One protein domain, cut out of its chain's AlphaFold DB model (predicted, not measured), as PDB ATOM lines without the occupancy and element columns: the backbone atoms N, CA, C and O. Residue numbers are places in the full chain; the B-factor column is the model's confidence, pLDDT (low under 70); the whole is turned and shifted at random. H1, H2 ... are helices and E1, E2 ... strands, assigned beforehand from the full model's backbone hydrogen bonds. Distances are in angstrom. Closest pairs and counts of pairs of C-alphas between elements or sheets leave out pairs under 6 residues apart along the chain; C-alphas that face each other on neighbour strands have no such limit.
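What this domain is: This is residues 111 to 236 of the 340 residues of an uncharacterized protein of Parabacteroides merdae (UniProt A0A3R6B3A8). Two strongly twisted antiparallel sheets, E5 E6 E7 E8 and E1 E2 E3, lie partly face to face as a sandwich, with E3 of the smaller sheet coming near E8 and E6 of the larger. The short helix H1 grazes the three-strand sheet, and E4 lies off to the side, followed by a long link, residues 178 to 193, that leads to E5. The printed part has 126 residues, with one named helix and eight named strands in the order E1 E2 E3 H1 E4 E5 E6 E7 E8, and its class is mostly strand. It is compact, with a radius of gyration of the C-alphas of 14.5 A, and spans 47 by 37 by 26 A.

How they stand to each other: The larger sheet is a meander, each strand the antiparallel neighbour of the one before: E5, residues 194 to 197, E6, residues 206 to 211, E7, residues 221 to 228, and E8, residues 231 to 235. N 195 and O 208 of the hairpin E5 and E6 are 2.9 A apart, N 207 and O 225 of the hairpin E6 and E7 3.0 A, and N 226 and O 233 of the hairpin E7 and E8 2.8 A, each within hydrogen-bond range. The second meander is E1, residues 120 to 130, E2, residues 133 to 145, and E3, residues 150 to 158. N 122 and O 143 of the hairpin E1 and E2 are 2.9 A apart, and N 142 and O 153 of the hairpin E2 and E3 2.8 A, within hydrogen-bond range. E2 bends by 66 degrees at residue 136, and E3 by 82 degrees at residue 155. In the sandwich, two sheets face to face, the facing parts are 10.5 A centre to centre and their best planes 13 degrees apart. The closest C-alphas of E3 and E8 are those of Phe 151 and Tyr 231, 4.9 A apart; those of E3 and E6 are Ser 157 and Glu 211, 5.9 A. H1, residues 161 to 165, is on the sheet E1 E2 E3 but only grazes it; its O i to N i+4 count within range is 0 of 1, its O i to N i+3 count 1 of 2. E4, residues 174 to 177, pairs with no named strand, but residues 111 to 112 pair with its residues 176 to 177, parallel.

Where its parts are: E1 begins at C-alpha 120 (184.621, 192.050, 179.611); E1 and E2 are each 30.9 A long. E7 is 22.8 A and E3 19.5 A long. E8 ends at C-alpha 235 (195.436, 183.169, 161.316).

The domain as a whole: The C-alphas farthest apart, of Asn 131 and Asp 202, are 47.1 A apart. The printed part has no cut, the link E4 to E5 is long, and no printed residue is under 70 in pLDDT.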
ATOM      1  N   LYS A 111     191.866 195.483 184.555       95.94
ATOM      2  CA  LYS A 111     190.476 195.294 184.148       95.94
ATOM      3  C   LYS A 111     190.030 196.518 183.365       95.94
ATOM      4  O   LYS A 111     190.040 197.629 183.899       95.94
ATOM      5  N   TYR A 112     189.602 196.317 182.125       96.19
ATOM      6  CA  TYR A 112     188.974 197.398 181.377       96.19
ATOM      7  C   TYR A 112     187.587 197.688 181.947       96.19
ATOM      8  O   TYR A 112     186.824 196.777 182.274       96.19
ATOM      9  N   LYS A 113     187.284 198.974 182.129       95.44
ATOM     10  CA  LYS A 113     186.024 199.444 182.722       95.44
ATOM     11  C   LYS A 113     184.832 199.216 181.795       95.44
ATOM     12  O   LYS A 113     183.738 198.940 182.273       95.44
ATOM     13  N   GLN A 114     185.067 199.361 180.495       94.62
ATOM     14  CA  GLN A 114     184.068 199.259 179.436       94.62
ATOM     15  C   GLN A 114     184.147 197.854 178.811       94.62
ATOM     16  O   GLN A 114     185.263 197.348 178.651       94.62
ATOM     17  N   PRO A 115     183.022 197.228 178.418       95.56
ATOM     18  CA  PRO A 115     183.080 196.067 177.542       95.56
ATOM     19  C   PRO A 115     183.634 196.467 176.167       95.56
ATOM     20  O   PRO A 115     183.351 197.556 175.666       95.56
ATOM     21  N   VAL A 116     184.403 195.576 175.546       95.75
ATOM     22  CA  VAL A 116     184.980 195.763 174.210       95.75
ATOM     23  C   VAL A 116     184.400 194.703 173.290       95.75
ATOM     24  O   VAL A 116     184.603 193.515 173.519       95.75
ATOM     25  N   ASN A 117     183.636 195.135 172.286       95.19
ATOM     26  CA  ASN A 117     182.882 194.251 171.392       95.19
ATOM     27  C   ASN A 117     182.043 193.189 172.141       95.19
ATOM     28  O   ASN A 117     182.059 192.008 171.816       95.19
ATOM     29  N   GLY A 118     181.373 193.604 173.224       95.88
ATOM     30  CA  GLY A 118     180.565 192.716 174.073       95.88
ATOM     31  C   GLY A 118     181.342 191.915 175.127       95.88
ATOM     32  O   GLY A 118     180.716 191.313 175.997       95.88
ATOM     33  N   TYR A 119     182.678 191.950 175.126       98.06
ATOM     34  CA  TYR A 119     183.498 191.227 176.099       98.06
ATOM     35  C   TYR A 119     183.930 192.109 177.267       98.06
ATOM     36  O   TYR A 119     184.456 193.209 177.090       98.06
ATOM     37  N   THR A 120     183.814 191.586 178.483       98.06
ATOM     38  CA  THR A 120     184.621 192.050 179.611       98.06
ATOM     39  C   THR A 120     186.049 191.560 179.414       98.06
ATOM     40  O   THR A 120     186.280 190.358 179.304       98.06
ATOM     41  N   VAL A 121     187.015 192.482 179.411       98.00
ATOM     42  CA  VAL A 121     188.426 192.143 179.190       98.00
ATOM     43  C   VAL A 121     189.245 192.356 180.458       98.00
ATOM     44  O   VAL A 121     189.237 193.434 181.067       98.00
ATOM     45  N   LYS A 122     189.963 191.307 180.858       97.62
ATOM     46  CA  LYS A 122     190.917 191.303 181.974       97.62
ATOM     47  C   LYS A 122     192.288 190.920 181.427       97.62
ATOM     48  O   LYS A 122     192.380 190.034 180.587       97.62
ATOM     49  N   VAL A 123     193.353 191.547 181.905       96.50
ATOM     50  CA  VAL A 123     194.715 191.271 181.435       96.50
ATOM     51  C   VAL A 123     195.610 190.964 182.624       96.50
ATOM     52  O   VAL A 123     195.697 191.752 183.563       96.50
ATOM     53  N   LEU A 124     196.287 189.819 182.574       96.69
ATOM     54  CA  LEU A 124     197.472 189.564 183.383       96.69
ATOM     55  C   LEU A 124     198.679 190.016 182.569       96.69
ATOM     56  O   LEU A 124     199.093 189.332 181.632       96.69
ATOM     57  N   TRP A 125     199.226 191.171 182.920       94.50
ATOM     58  CA  TRP A 125     200.372 191.755 182.245       94.50
ATOM     59  C   TRP A 125     201.647 191.552 183.062       94.50
ATOM     60  O   TRP A 125     201.682 191.767 184.273       94.50
ATOM     61  N   MET A 126     202.696 191.116 182.377       93.25
ATOM     62  CA  MET A 126     204.034 190.885 182.904       93.25
ATOM     63  C   MET A 126     205.002 191.860 182.221       93.25
ATOM     64  O   MET A 126     205.662 191.471 181.246       93.25
ATOM     65  N   PRO A 127     205.053 193.135 182.663       91.81
ATOM     66  CA  PRO A 127     205.953 194.138 182.109       91.81
ATOM     67  C   PRO A 127     207.404 193.679 182.158       91.81
ATOM     68  O   PRO A 127     207.872 193.125 183.158       91.81
ATOM     69  N   TYR A 128     208.151 194.004 181.105       89.38
ATOM     70  CA  TYR A 128     209.603 193.997 181.203       89.38
ATOM     71  C   TYR A 128     210.052 195.030 182.240       89.38
ATOM     72  O   TYR A 128     209.368 196.025 182.483       89.38
ATOM     73  N   THR A 129     211.209 194.806 182.857       87.56
ATOM     74  CA  THR A 129     211.760 195.737 183.845       87.56
ATOM     75  C   THR A 129     213.148 196.196 183.447       87.56
ATOM     76  O   THR A 129     213.991 195.374 183.085       87.56
ATOM     77  N   TYR A 130     213.417 197.489 183.590       85.56
ATOM     78  CA  TYR A 130     214.732 198.080 183.369       85.56
ATOM     79  C   TYR A 130     215.097 198.981 184.549       85.56
ATOM     80  O   TYR A 130     214.312 199.839 184.948       85.56
ATOM     81  N   ASN A 131     216.273 198.768 185.150       86.25
ATOM     82  CA  ASN A 131     216.731 199.488 186.348       86.25
ATOM     83  C   ASN A 131     215.690 199.533 187.488       86.25
ATOM     84  O   ASN A 131     215.521 200.554 188.153       86.25
ATOM     85  N   GLY A 132     214.968 198.425 187.694       81.25
ATOM     86  CA  GLY A 132     213.946 198.296 188.740       81.25
ATOM     87  C   GLY A 132     212.620 199.007 188.452       81.25
ATOM     88  O   GLY A 132     211.766 199.050 189.333       81.25
ATOM     89  N   LYS A 133     212.436 199.553 187.245       87.38
ATOM     90  CA  LYS A 133     211.203 200.206 186.789       87.38
ATOM     91  C   LYS A 133     210.478 199.349 185.765       87.38
ATOM     92  O   LYS A 133     211.132 198.633 185.005       87.38
ATOM     93  N   THR A 134     209.153 199.434 185.734       88.19
ATOM     94  CA  THR A 134     208.345 198.774 184.705       88.19
ATOM     95  C   THR A 134     208.485 199.505 183.377       88.19
ATOM     96  O   THR A 134     208.413 200.733 183.316       88.19
ATOM     97  N   CYS A 135     208.717 198.736 182.319       88.88
ATOM     98  CA  CYS A 135     208.730 199.203 180.945       88.88
ATOM     99  C   CYS A 135     207.312 199.233 180.375       88.88
ATOM    100  O   CYS A 135     206.363 198.701 180.947       88.88
ATOM    101  N   GLU A 136     207.200 199.830 179.198       86.75
ATOM    102  CA  GLU A 136     205.927 200.096 178.536       86.75
ATOM    103  C   GLU A 136     205.340 198.889 177.790       86.75
ATOM    104  O   GLU A 136     204.187 198.909 177.371       86.75
ATOM    105  N   ALA A 137     206.135 197.828 177.648       88.81
ATOM    106  CA  ALA A 137     205.754 196.590 176.994       88.81
ATOM    107  C   ALA A 137     206.062 195.387 177.890       88.81
ATOM    108  O   ALA A 137     206.934 195.430 178.767       88.81
ATOM    109  N   GLY A 138     205.362 194.287 177.649       90.38
ATOM    110  CA  GLY A 138     205.592 193.033 178.355       90.38
ATOM    111  C   GLY A 138     204.739 191.908 177.811       90.38
ATOM    112  O   GLY A 138     203.851 192.121 176.992       90.38
ATOM    113  N   LYS A 139     204.980 190.693 178.289       92.62
ATOM    114  CA  LYS A 139     204.125 189.553 177.945       92.62
ATOM    115  C   LYS A 139     202.774 189.723 178.623       92.62
ATOM    116  O   LYS A 139     202.716 190.241 179.737       92.62
ATOM    117  N   ALA A 140     201.702 189.249 178.007       95.00
ATOM    118  CA  ALA A 140     200.398 189.281 178.653       95.00
ATOM    119  C   ALA A 140     199.548 188.063 178.322       95.00
ATOM    120  O   ALA A 140     199.709 187.432 177.276       95.00
ATOM    121  N   VAL A 141     198.620 187.780 179.228       97.38
ATOM    122  CA  VAL A 141     197.462 186.928 178.978       97.38
ATOM    123  C   VAL A 141     196.231 187.816 179.055       97.38
ATOM    124  O   VAL A 141     195.930 188.368 180.116       97.38
ATOM    125  N   LEU A 142     195.546 187.978 177.931       97.88
ATOM    126  CA  LEU A 142     194.277 188.684 177.839       97.88
ATOM    127  C   LEU A 142     193.167 187.649 177.965       97.88
ATOM    128  O   LEU A 142     193.196 186.630 177.283       97.88
ATOM    129  N   TYR A 143     192.202 187.907 178.833       98.25
ATOM    130  CA  TYR A 143     191.029 187.079 179.049       98.25
ATOM    131  C   TYR A 143     189.787 187.854 178.626       98.25
ATOM    132  O   TYR A 143     189.533 188.950 179.138       98.25
ATOM    133  N   PHE A 144     189.039 187.269 177.699       98.50
ATOM    134  CA  PHE A 144     187.806 187.801 177.142       98.50
ATOM    135  C   PHE A 144     186.645 186.968 177.674       98.50
ATOM    136  O   PHE A 144     186.691 185.741 177.613       98.50
ATOM    137  N   GLU A 145     185.622 187.628 178.206       98.00
ATOM    138  CA  GLU A 145     184.468 186.985 178.840       98.00
ATOM    139  C   GLU A 145     183.180 187.721 178.459       98.00
ATOM    140  O   GLU A 145     183.063 188.929 178.672       98.00
ATOM    141  N   SER A 146     182.221 186.996 177.897       96.56
ATOM    142  CA  SER A 146     180.837 187.420 177.679       96.56
ATOM    143  C   SER A 146     179.888 186.430 178.369       96.56
ATOM    144  O   SER A 146     180.341 185.533 179.079       96.56
ATOM    145  N   GLU A 147     178.573 186.593 178.208       94.31
ATOM    146  CA  GLU A 147     177.588 185.677 178.810       94.31
ATOM    147  C   GLU A 147     177.709 184.245 178.257       94.31
ATOM    148  O   GLU A 147     177.626 183.284 179.021       94.31
ATOM    149  N   ASP A 148     177.983 184.111 176.956       94.25
ATOM    150  CA  ASP A 148     177.968 182.823 176.248       94.25
ATOM    151  C   ASP A 148     179.360 182.299 175.870       94.25
ATOM    152  O   ASP A 148     179.507 181.132 175.493       94.25
ATOM    153  N   ASN A 149     180.400 183.136 175.954       95.88
ATOM    154  CA  ASN A 149     181.733 182.789 175.475       95.88
ATOM    155  C   ASN A 149     182.844 183.288 176.406       95.88
ATOM    156  O   ASN A 149     182.732 184.323 177.059       95.88
ATOM    157  N   HIS A 150     183.956 182.562 176.440       97.06
ATOM    158  CA  HIS A 150     185.179 183.024 177.081       97.06
ATOM    159  C   HIS A 150     186.403 182.386 176.439       97.06
ATOM    160  O   HIS A 150     186.396 181.208 176.105       97.06
ATOM    161  N   PHE A 151     187.485 183.139 176.316       98.00
ATOM    162  CA  PHE A 151     188.746 182.625 175.794       98.00
ATOM    163  C   PHE A 151     189.908 183.477 176.293       98.00
ATOM    164  O   PHE A 151     189.724 184.541 176.892       98.00
ATOM    165  N   TYR A 152     191.126 182.998 176.066       97.25
ATOM    166  CA  TYR A 152     192.333 183.731 176.408       97.25
ATOM    167  C   TYR A 152     193.281 183.818 175.218       97.25
ATOM    168  O   TYR A 152     193.395 182.885 174.428       97.25
ATOM    169  N   ILE A 153     193.998 184.934 175.137       97.56
ATOM    170  CA  ILE A 153     195.081 185.159 174.186       97.56
ATOM    171  C   ILE A 153     196.364 185.392 174.966       97.56
ATOM    172  O   ILE A 153     196.401 186.203 175.892       97.56
ATOM    173  N   GLN A 154     197.430 184.701 174.576       95.12
ATOM    174  CA  GLN A 154     198.765 184.970 175.084       95.12
ATOM    175  C   GLN A 154     199.549 185.758 174.039       95.12
ATOM    176  O   GLN A 154     199.800 185.253 172.951       95.12
ATOM    177  N   THR A 155     200.004 186.954 174.402       90.94
ATOM    178  CA  THR A 155     200.841 187.797 173.540       90.94
ATOM    179  C   THR A 155     202.243 187.960 174.115       90.94
ATOM    180  O   THR A 155     202.466 187.959 175.335       90.94
ATOM    181  N   ARG A 156     203.222 188.082 173.215       85.88
ATOM    182  CA  ARG A 156     204.635 188.284 173.554       85.88
ATOM    183  C   ARG A 156     204.948 189.731 173.918       85.88
ATOM    184  O   ARG A 156     205.914 189.961 174.649       85.88
ATOM    185  N   SER A 157     204.158 190.676 173.413       87.06
ATOM    186  CA  SER A 157     204.404 192.106 173.568       87.06
ATOM    187  C   SER A 157     203.092 192.888 173.590       87.06
ATOM    188  O   SER A 157     202.691 193.503 172.610       87.06
ATOM    189  N   TYR A 158     202.435 192.875 174.746       91.06
ATOM    190  CA  TYR A 158     201.343 193.780 175.069       91.06
ATOM    191  C   TYR A 158     201.888 195.160 175.441       91.06
ATOM    192  O   TYR A 158     202.794 195.269 176.274       91.06
ATOM    193  N   SER A 159     201.287 196.192 174.860       88.44
ATOM    194  CA  SER A 159     201.525 197.603 175.155       88.44
ATOM    195  C   SER A 159     200.196 198.340 175.033       88.44
ATOM    196  O   SER A 159     199.506 198.194 174.030       88.44
ATOM    197  N   ASP A 160     199.849 199.150 176.028       86.88
ATOM    198  CA  ASP A 160     198.683 200.036 175.995       86.88
ATOM    199  C   ASP A 160     199.163 201.463 176.258       86.88
ATOM    200  O   ASP A 160     199.980 201.693 177.145       86.88
ATOM    201  N   THR A 161     198.648 202.437 175.514       78.31
ATOM    202  CA  THR A 161     198.924 203.863 175.742       78.31
ATOM    203  C   THR A 161     198.763 204.312 177.201       78.31
ATOM    204  O   THR A 161     199.532 205.155 177.671       78.31
ATOM    205  N   ALA A 162     197.826 203.726 177.956       76.12
ATOM    206  CA  ALA A 162     197.635 204.027 179.377       76.12
ATOM    207  C   ALA A 162     198.852 203.640 180.247       76.12
ATOM    208  O   ALA A 162     199.116 204.271 181.279       76.12
ATOM    209  N   VAL A 163     199.631 202.643 179.816       73.81
ATOM    210  CA  VAL A 163     200.832 202.147 180.503       73.81
ATOM    211  C   VAL A 163     201.951 203.184 180.518       73.81
ATOM    212  O   VAL A 163     202.675 203.260 181.509       73.81
ATOM    213  N   TYR A 164     202.100 203.998 179.469       73.12
ATOM    214  CA  TYR A 164     203.242 204.915 179.307       73.12
ATOM    215  C   TYR A 164     203.425 205.894 180.477       73.12
ATOM    216  O   TYR A 164     204.524 206.369 180.753       73.12
ATOM    217  N   SER A 165     202.353 206.161 181.223       72.44
ATOM    218  CA  SER A 165     202.377 207.025 182.406       72.44
ATOM    219  C   SER A 165     202.728 206.306 183.725       72.44
ATOM    220  O   SER A 165     202.907 206.969 184.747       72.44
ATOM    221  N   HIS A 166     202.887 204.976 183.726       77.00
ATOM    222  CA  HIS A 166     203.003 204.132 184.924       77.00
ATOM    223  C   HIS A 166     204.294 203.286 184.929       77.00
ATOM    224  O   HIS A 166     204.306 202.108 184.580       77.00
ATOM    225  N   THR A 167     205.405 203.879 185.381       76.56
ATOM    226  CA  THR A 167     206.752 203.255 185.329       76.56
ATOM    227  C   THR A 167     207.253 202.656 186.652       76.56
ATOM    228  O   THR A 167     208.372 202.154 186.719       76.56
ATOM    229  N   ASN A 168     206.454 202.690 187.725       86.94
ATOM    230  CA  ASN A 168     206.846 202.174 189.050       86.94
ATOM    231  C   ASN A 168     205.810 201.198 189.631       86.94
ATOM    232  O   ASN A 168     205.546 201.222 190.835       86.94
ATOM    233  N   LEU A 169     205.194 200.384 188.772       89.50
ATOM    234  CA  LEU A 169     204.213 199.393 189.207       89.50
ATOM    235  C   LEU A 169     204.888 198.266 189.994       89.50
ATOM    236  O   LEU A 169     206.037 197.894 189.737       89.50
ATOM    237  N   LYS A 170     204.160 197.724 190.964       89.81
ATOM    238  CA  LYS A 170     204.597 196.630 191.828       89.81
ATOM    239  C   LYS A 170     203.835 195.361 191.490       89.81
ATOM    240  O   LYS A 170     202.693 195.382 191.042       89.81
ATOM    241  N   ASP A 171     204.489 194.235 191.737       90.00
ATOM    242  CA  ASP A 171     203.854 192.929 191.635       90.00
ATOM    243  C   ASP A 171     202.584 192.872 192.500       90.00
ATOM    244  O   ASP A 171     202.629 193.180 193.693       90.00
ATOM    245  N   GLY A 172     201.463 192.485 191.892       91.69
ATOM    246  CA  GLY A 172     200.154 192.445 192.539       91.69
ATOM    247  C   GLY A 172     199.290 193.693 192.348       91.69
ATOM    248  O   GLY A 172     198.132 193.659 192.761       91.69
ATOM    249  N   ASP A 173     199.797 194.765 191.730       93.31
ATOM    250  CA  ASP A 173     198.993 195.964 191.476       93.31
ATOM    251  C   ASP A 173     197.787 195.647 190.577       93.31
ATOM    252  O   ASP A 173     197.880 194.882 189.610       93.31
ATOM    253  N   ILE A 174     196.646 196.264 190.901       94.25
ATOM    254  CA  ILE A 174     195.384 196.130 190.165       94.25
ATOM    255  C   ILE A 174     195.003 197.490 189.587       94.25
ATOM    256  O   ILE A 174     194.871 198.472 190.316       94.25
ATOM    257  N   LEU A 175     194.786 197.529 188.278       92.06
ATOM    258  CA  LEU A 175     194.500 198.728 187.506       92.06
ATOM    259  C   LEU A 175     193.127 198.608 186.844       92.06
ATOM    260  O   LEU A 175     192.780 197.580 186.265       92.06
ATOM    261  N   PHE A 176     192.346 199.683 186.918       92.94
ATOM    262  CA  PHE A 176     191.059 199.799 186.236       92.94
ATOM    263  C   PHE A 176     191.181 200.861 185.151       92.94
ATOM    264  O   PHE A 176     191.288 202.050 185.464       92.94
ATOM    265  N   TRP A 177     191.175 200.444 183.888       89.44
ATOM    266  CA  TRP A 177     191.492 201.325 182.763       89.44
ATOM    267  C   TRP A 177     190.311 201.578 181.846       89.44
ATOM    268  O   TRP A 177     189.455 200.722 181.627       89.44
ATOM    269  N   ASP A 178     190.287 202.789 181.308       92.31
ATOM    270  CA  ASP A 178     189.453 203.116 180.168       92.31
ATOM    271  C   ASP A 178     190.140 202.565 178.919       92.31
ATOM    272  O   ASP A 178     191.317 202.823 178.682       92.31
ATOM    273  N   TYR A 179     189.416 201.739 178.171       93.44
ATOM    274  CA  TYR A 179     189.911 201.170 176.928       93.44
ATOM    275  C   TYR A 179     189.978 202.263 175.857       93.44
ATOM    276  O   TYR A 179     189.017 203.016 175.696       93.44
ATOM    277  N   THR A 180     191.089 202.326 175.120       92.25
ATOM    278  CA  THR A 180     191.234 203.187 173.940       92.25
ATOM    279  C   THR A 180     190.701 202.439 172.718       92.25
ATOM    280  O   THR A 180     191.345 201.481 172.289       92.25
ATOM    281  N   PRO A 181     189.540 202.828 172.156       91.94
ATOM    282  CA  PRO A 181     188.966 202.137 171.010       91.94
ATOM    283  C   PRO A 181     189.635 202.536 169.695       91.94
ATOM    284  O   PRO A 181     190.088 203.671 169.517       91.94
ATOM    285  N   LYS A 182     189.584 201.614 168.727       93.38
ATOM    286  CA  LYS A 182     189.937 201.878 167.329       93.38
ATOM    287  C   LYS A 182     189.057 202.995 166.766       93.38
ATOM    288  O   LYS A 182     187.853 203.034 167.037       93.38
ATOM    289  N   LYS A 183     189.622 203.877 165.932       92.88
ATOM    290  CA  LYS A 183     188.811 204.889 165.235       92.88
ATOM    291  C   LYS A 183     187.890 204.231 164.200       92.88
ATOM    292  O   LYS A 183     188.133 203.123 163.725       92.88
ATOM    293  N   LYS A 184     186.784 204.894 163.861       88.31
ATOM    294  CA  LYS A 184     185.729 204.304 163.017       88.31
ATOM    295  C   LYS A 184     186.209 203.963 161.599       88.31
ATOM    296  O   LYS A 184     185.739 202.996 161.017       88.31
ATOM    297  N   ASP A 185     187.108 204.771 161.064       87.94
ATOM    298  CA  ASP A 185     187.669 204.710 159.714       87.94
ATOM    299  C   ASP A 185     188.982 203.916 159.622       87.94
ATOM    300  O   ASP A 185     189.440 203.606 158.526       87.94
ATOM    301  N   GLU A 186     189.574 203.549 160.759       92.25
ATOM    302  CA  GLU A 186     190.755 202.686 160.808       92.25
ATOM    303  C   GLU A 186     190.348 201.220 160.623       92.25
ATOM    304  O   GLU A 186     189.400 200.763 161.256       92.25
ATOM    305  N   ILE A 187     191.090 200.459 159.817       93.25
ATOM    306  CA  ILE A 187     191.004 198.985 159.810       93.25
ATOM    307  C   ILE A 187     192.047 198.417 160.772       93.25
ATOM    308  O   ILE A 187     191.725 197.598 161.623       93.25
ATOM    309  N   LEU A 188     193.277 198.938 160.719       95.06
ATOM    310  CA  LEU A 188     194.348 198.618 161.660       95.06
ATOM    311  C   LEU A 188     194.552 199.779 162.639       95.06
ATOM    312  O   LEU A 188     194.917 200.878 162.224       95.06
ATOM    313  N   SER A 189     194.304 199.554 163.933       94.12
ATOM    314  CA  SER A 189     194.399 200.621 164.936       94.12
ATOM    315  C   SER A 189     195.828 200.890 165.390       94.12
ATOM    316  O   SER A 189     196.521 199.984 165.838       94.12
ATOM    317  N   GLU A 190     196.235 202.160 165.414       90.62
ATOM    318  CA  GLU A 190     197.566 202.546 165.897       90.62
ATOM    319  C   GLU A 190     197.707 202.455 167.429       90.62
ATOM    320  O   GLU A 190     198.753 202.041 167.932       90.62
ATOM    321  N   TYR A 191     196.663 202.829 168.175       90.38
ATOM    322  CA  TYR A 191     196.755 203.048 169.627       90.38
ATOM    323  C   TYR A 191     196.029 202.008 170.478       90.38
ATOM    324  O   TYR A 191     196.290 201.913 171.676       90.38
ATOM    325  N   SER A 192     195.125 201.232 169.880       93.50
ATOM    326  CA  SER A 192     194.392 200.202 170.619       93.50
ATOM    327  C   SER A 192     195.306 198.992 170.850       93.50
ATOM    328  O   SER A 192     195.872 198.500 169.870       93.50
ATOM    329  N   PRO A 193     195.449 198.477 172.086       93.62
ATOM    330  CA  PRO A 193     196.294 197.306 172.383       93.62
ATOM    331  C   PRO A 193     195.768 196.017 171.729       93.62
ATOM    332  O   PRO A 193     196.515 195.091 171.422       93.62
ATOM    333  N   PHE A 194     194.461 195.968 171.515       96.12
ATOM    334  CA  PHE A 194     193.739 194.983 170.724       96.12
ATOM    335  C   PHE A 194     192.476 195.656 170.192       96.12
ATOM    336  O   PHE A 194     192.056 196.677 170.746       96.12
ATOM    337  N   PHE A 195     191.865 195.122 169.144       96.88
ATOM    338  CA  PHE A 195     190.613 195.632 168.581       96.88
ATOM    339  C   PHE A 195     189.925 194.564 167.733       96.88
ATOM    340  O   PHE A 195     190.502 193.518 167.456       96.88
ATOM    341  N   PHE A 196     188.689 194.846 167.336       97.06
ATOM    342  CA  PHE A 196     187.884 193.980 166.485       97.06
ATOM    343  C   PHE A 196     187.680 194.662 165.131       97.06
ATOM    344  O   PHE A 196     187.467 195.883 165.090       97.06
ATOM    345  N   SER A 197     187.861 193.910 164.048       96.06
ATOM    346  CA  SER A 197     187.659 194.394 162.683       96.06
ATOM    347  C   SER A 197     187.506 193.229 161.711       96.06
ATOM    348  O   SER A 197     188.346 192.333 161.718       96.06
ATOM    349  N   ASP A 198     186.519 193.318 160.826       94.81
ATOM    350  CA  ASP A 198     186.383 192.480 159.628       94.81
ATOM    351  C   ASP A 198     187.565 192.747 158.684       94.81
ATOM    352  O   ASP A 198     187.626 193.778 157.997       94.81
ATOM    353  N   VAL A 199     188.560 191.860 158.717       95.00
ATOM    354  CA  VAL A 199     189.759 191.945 157.870       95.00
ATOM    355  C   VAL A 199     189.748 190.921 156.745       95.00
ATOM    356  O   VAL A 199     190.528 191.072 155.801       95.00
ATOM    357  N   ASP A 200     188.882 189.908 156.809       93.69
ATOM    358  CA  ASP A 200     188.755 188.876 155.777       93.69
ATOM    359  C   ASP A 200     187.588 189.113 154.782       93.69
ATOM    360  O   ASP A 200     187.489 188.439 153.747       93.69
ATOM    361  N   PHE A 201     186.804 190.169 155.013       93.25
ATOM    362  CA  PHE A 201     185.664 190.640 154.228       93.25
ATOM    363  C   PHE A 201     184.441 189.715 154.241       93.25
ATOM    364  O   PHE A 201     183.617 189.804 153.306       93.25
ATOM    365  N   ASP A 202     184.330 188.817 155.220       90.94
ATOM    366  CA  ASP A 202     183.172 187.941 155.409       90.94
ATOM    367  C   ASP A 202     182.003 188.614 156.151       90.94
ATOM    368  O   ASP A 202     180.860 188.170 155.997       90.94
ATOM    369  N   GLY A 203     182.250 189.760 156.793       90.88
ATOM    370  CA  GLY A 203     181.260 190.550 157.526       90.88
ATOM    371  C   GLY A 203     181.250 190.315 159.037       90.88
ATOM    372  O   GLY A 203     180.484 190.992 159.726       90.88
ATOM    373  N   GLU A 204     182.081 189.407 159.543       92.69
ATOM    374  CA  GLU A 204     182.308 189.167 160.965       92.69
ATOM    375  C   GLU A 204     183.656 189.763 161.386       92.69
ATOM    376  O   GLU A 204     184.624 189.768 160.633       92.69
ATOM    377  N   ASP A 205     183.737 190.295 162.606       95.44
ATOM    378  CA  ASP A 205     184.987 190.883 163.085       95.44
ATOM    379  C   ASP A 205     185.967 189.809 163.591       95.44
ATOM    380  O   ASP A 205     185.658 189.034 164.505       95.44
ATOM    381  N   GLU A 206     187.214 189.858 163.122       97.12
ATOM    382  CA  GLU A 206     188.336 189.175 163.765       97.12
ATOM    383  C   GLU A 206     188.838 189.957 164.985       97.12
ATOM    384  O   GLU A 206     188.720 191.183 165.062       97.12
ATOM    385  N   LEU A 207     189.482 189.259 165.924       97.94
ATOM    386  CA  LEU A 207     190.267 189.896 166.981       97.94
ATOM    387  C   LEU A 207     191.691 190.147 166.480       97.94
ATOM    388  O   LEU A 207     192.398 189.216 166.102       97.94
ATOM    389  N   LEU A 208     192.150 191.392 166.560       97.50
ATOM    390  CA  LEU A 208     193.525 191.771 166.265       97.50
ATOM    391  C   LEU A 208     194.245 192.181 167.547       97.50
ATOM    392  O   LEU A 208     193.757 193.025 168.303       97.50
ATOM    393  N   ILE A 209     195.429 191.613 167.775       96.38
ATOM    394  CA  ILE A 209     196.352 192.043 168.829       96.38
ATOM    395  C   ILE A 209     197.392 192.969 168.210       96.38
ATOM    396  O   ILE A 209     198.054 192.598 167.242       96.38
ATOM    397  N   ASN A 210     197.541 194.167 168.770       94.56
ATOM    398  CA  ASN A 210     198.512 195.152 168.312       94.56
ATOM    399  C   ASN A 210     199.860 194.920 168.998       94.56
ATOM    400  O   ASN A 210     200.008 195.118 170.207       94.56
ATOM    401  N   GLU A 211     200.856 194.536 168.211       92.00
ATOM    402  CA  GLU A 211     202.242 194.492 168.648       92.00
ATOM    403  C   GLU A 211     202.902 195.843 168.359       92.00
ATOM    404  O   GLU A 211     203.439 196.107 167.275       92.00
ATOM    405  N   HIS A 212     202.860 196.722 169.362       89.12
ATOM    406  CA  HIS A 212     203.429 198.060 169.248       89.12
ATOM    407  C   HIS A 212     204.914 198.001 168.874       89.12
ATOM    408  O   HIS A 212     205.711 197.374 169.577       89.12
ATOM    409  N   ARG A 213     205.293 198.689 167.790       88.00
ATOM    410  CA  ARG A 213     206.662 198.689 167.230       88.00
ATOM    411  C   ARG A 213     207.200 197.299 166.848       88.00
ATOM    412  O   ARG A 213     208.417 197.133 166.768       88.00
ATOM    413  N   GLY A 214     206.326 196.314 166.633       87.81
ATOM    414  CA  GLY A 214     206.702 194.968 166.187       87.81
ATOM    415  C   GLY A 214     206.990 194.856 164.683       87.81
ATOM    416  O   GLY A 214     207.613 193.887 164.253       87.81
ATOM    417  N   GLY A 215     206.584 195.851 163.892       89.00
ATOM    418  CA  GLY A 215     206.743 195.893 162.442       89.00
ATOM    419  C   GLY A 215     208.039 196.549 161.953       89.00
ATOM    420  O   GLY A 215     208.930 196.947 162.717       89.00
ATOM    421  N   SER A 216     208.157 196.678 160.631       87.38
ATOM    422  CA  SER A 216     209.310 197.293 159.984       87.38
ATOM    423  C   SER A 216     209.497 198.757 160.404       87.38
ATOM    424  O   SER A 216     208.561 199.544 160.516       87.38
ATOM    425  N   ARG A 217     210.752 199.155 160.653       86.19
ATOM    426  CA  ARG A 217     211.114 200.538 161.033       86.19
ATOM    427  C   ARG A 217     210.335 201.077 162.253       86.19
ATOM    428  O   ARG A 217     210.233 202.290 162.418       86.19
ATOM    429  N   GLY A 218     209.848 200.191 163.126       87.19
ATOM    430  CA  GLY A 218     209.126 200.552 164.349       87.19
ATOM    431  C   GLY A 218     207.648 200.884 164.140       87.19
ATOM    432  O   GLY A 218     207.054 201.515 165.011       87.19
ATOM    433  N   THR A 219     207.047 200.490 163.017       90.88
ATOM    434  CA  THR A 219     205.586 200.470 162.848       90.88
ATOM    435  C   THR A 219     204.957 199.383 163.730       90.88
ATOM    436  O   THR A 219     205.645 198.515 164.273       90.88
ATOM    437  N   ASN A 220     203.636 199.411 163.890       93.12
ATOM    438  CA  ASN A 220     202.922 198.329 164.568       93.12
ATOM    439  C   ASN A 220     202.701 197.152 163.615       93.12
ATOM    440  O   ASN A 220     202.323 197.366 162.459       93.12
ATOM    441  N   SER A 221     202.848 195.936 164.134       94.44
ATOM    442  CA  SER A 221     202.385 194.701 163.495       94.44
ATOM    443  C   SER A 221     201.150 194.161 164.214       94.44
ATOM    444  O   SER A 221     200.867 194.548 165.351       94.44
ATOM    445  N   TYR A 222     200.398 193.280 163.554       95.62
ATOM    446  CA  TYR A 222     199.163 192.730 164.114       95.62
ATOM    447  C   TYR A 222     199.090 191.216 163.954       95.62
ATOM    448  O   TYR A 222     199.292 190.691 162.860       95.62
ATOM    449  N   GLU A 223     198.742 190.526 165.038       95.88
ATOM    450  CA  GLU A 223     198.319 189.126 164.987       95.88
ATOM    451  C   GLU A 223     196.796 189.071 164.862       95.88
ATOM    452  O   GLU A 223     196.086 189.707 165.645       95.88
ATOM    453  N   VAL A 224     196.297 188.303 163.895       97.38
ATOM    454  CA  VAL A 224     194.860 188.150 163.628       97.38
ATOM    455  C   VAL A 224     194.364 186.834 164.203       97.38
ATOM    456  O   VAL A 224     195.002 185.796 164.021       97.38
ATOM    457  N   TYR A 225     193.212 186.870 164.860       97.50
ATOM    458  CA  TYR A 225     192.576 185.716 165.469       97.50
ATOM    459  C   TYR A 225     191.122 185.591 165.008       97.50
ATOM    460  O   TYR A 225     190.329 186.516 165.194       97.50
ATOM    461  N   LYS A 226     190.752 184.417 164.483       95.69
ATOM    462  CA  LYS A 226     189.348 184.038 164.288       95.69
ATOM    463  C   LYS A 226     188.781 183.563 165.622       95.69
ATOM    464  O   LYS A 226     189.419 182.788 166.339       95.69
ATOM    465  N   ILE A 227     187.600 184.048 165.981       95.75
ATOM    466  CA  ILE A 227     186.969 183.739 167.266       95.75
ATOM    467  C   ILE A 227     186.023 182.556 167.090       95.75
ATOM    468  O   ILE A 227     185.199 182.533 166.183       95.75
ATOM    469  N   HIS A 228     186.113 181.596 168.002       92.88
ATOM    470  CA  HIS A 228     185.233 180.439 168.079       92.88
ATOM    471  C   HIS A 228     184.583 180.359 169.470       92.88
ATOM    472  O   HIS A 228     184.973 181.080 170.401       92.88
ATOM    473  N   PRO A 229     183.594 179.471 169.664       92.88
ATOM    474  CA  PRO A 229     183.134 179.126 170.999       92.88
ATOM    475  C   PRO A 229     184.291 178.558 171.833       92.88
ATOM    476  O   PRO A 229     184.847 177.504 171.527       92.88
ATOM    477  N   TYR A 230     184.623 179.261 172.908       93.12
ATOM    478  CA  TYR A 230     185.592 178.930 173.954       93.12
ATOM    479  C   TYR A 230     187.081 179.033 173.596       93.12
ATOM    480  O   TYR A 230     187.939 178.760 174.439       93.12
ATOM    481  N   TYR A 231     187.420 179.433 172.372       95.31
ATOM    482  CA  TYR A 231     188.806 179.648 171.959       95.31
ATOM    483  C   TYR A 231     188.903 180.639 170.799       95.31
ATOM    484  O   TYR A 231     187.915 180.970 170.151       95.31
ATOM    485  N   ALA A 232     190.118 181.100 170.524       96.75
ATOM    486  CA  ALA A 232     190.426 181.908 169.356       96.75
ATOM    487  C   ALA A 232     191.642 181.308 168.640       96.75
ATOM    488  O   ALA A 232     192.611 180.892 169.282       96.75
ATOM    489  N   GLU A 233     191.571 181.223 167.318       95.44
ATOM    490  CA  GLU A 233     192.586 180.615 166.465       95.44
ATOM    491  C   GLU A 233     193.362 181.695 165.716       95.44
ATOM    492  O   GLU A 233     192.780 182.529 165.029       95.44
ATOM    493  N   ILE A 234     194.689 181.674 165.837       95.31
ATOM    494  CA  ILE A 234     195.556 182.597 165.106       95.31
ATOM    495  C   ILE A 234     195.569 182.268 163.609       95.31
ATOM    496  O   ILE A 234     195.844 181.133 163.212       95.31
ATOM    497  N   ILE A 235     195.366 183.282 162.772       94.50
ATOM    498  CA  ILE A 235     195.436 183.169 161.316       94.50
ATOM    499  C   ILE A 235     196.868 183.481 160.874       94.50
ATOM    500  O   ILE A 235     197.349 184.603 161.011       94.50
ATOM    501  N   LYS A 236     197.569 182.470 160.352       93.44
ATOM    502  CA  LYS A 236     198.988 182.575 159.950       93.44
ATOM    503  C   LYS A 236     199.216 182.584 158.447       93.44
ATOM    504  O   LYS A 236     200.360 182.692 158.011       93.44
TER     505      LYS A 236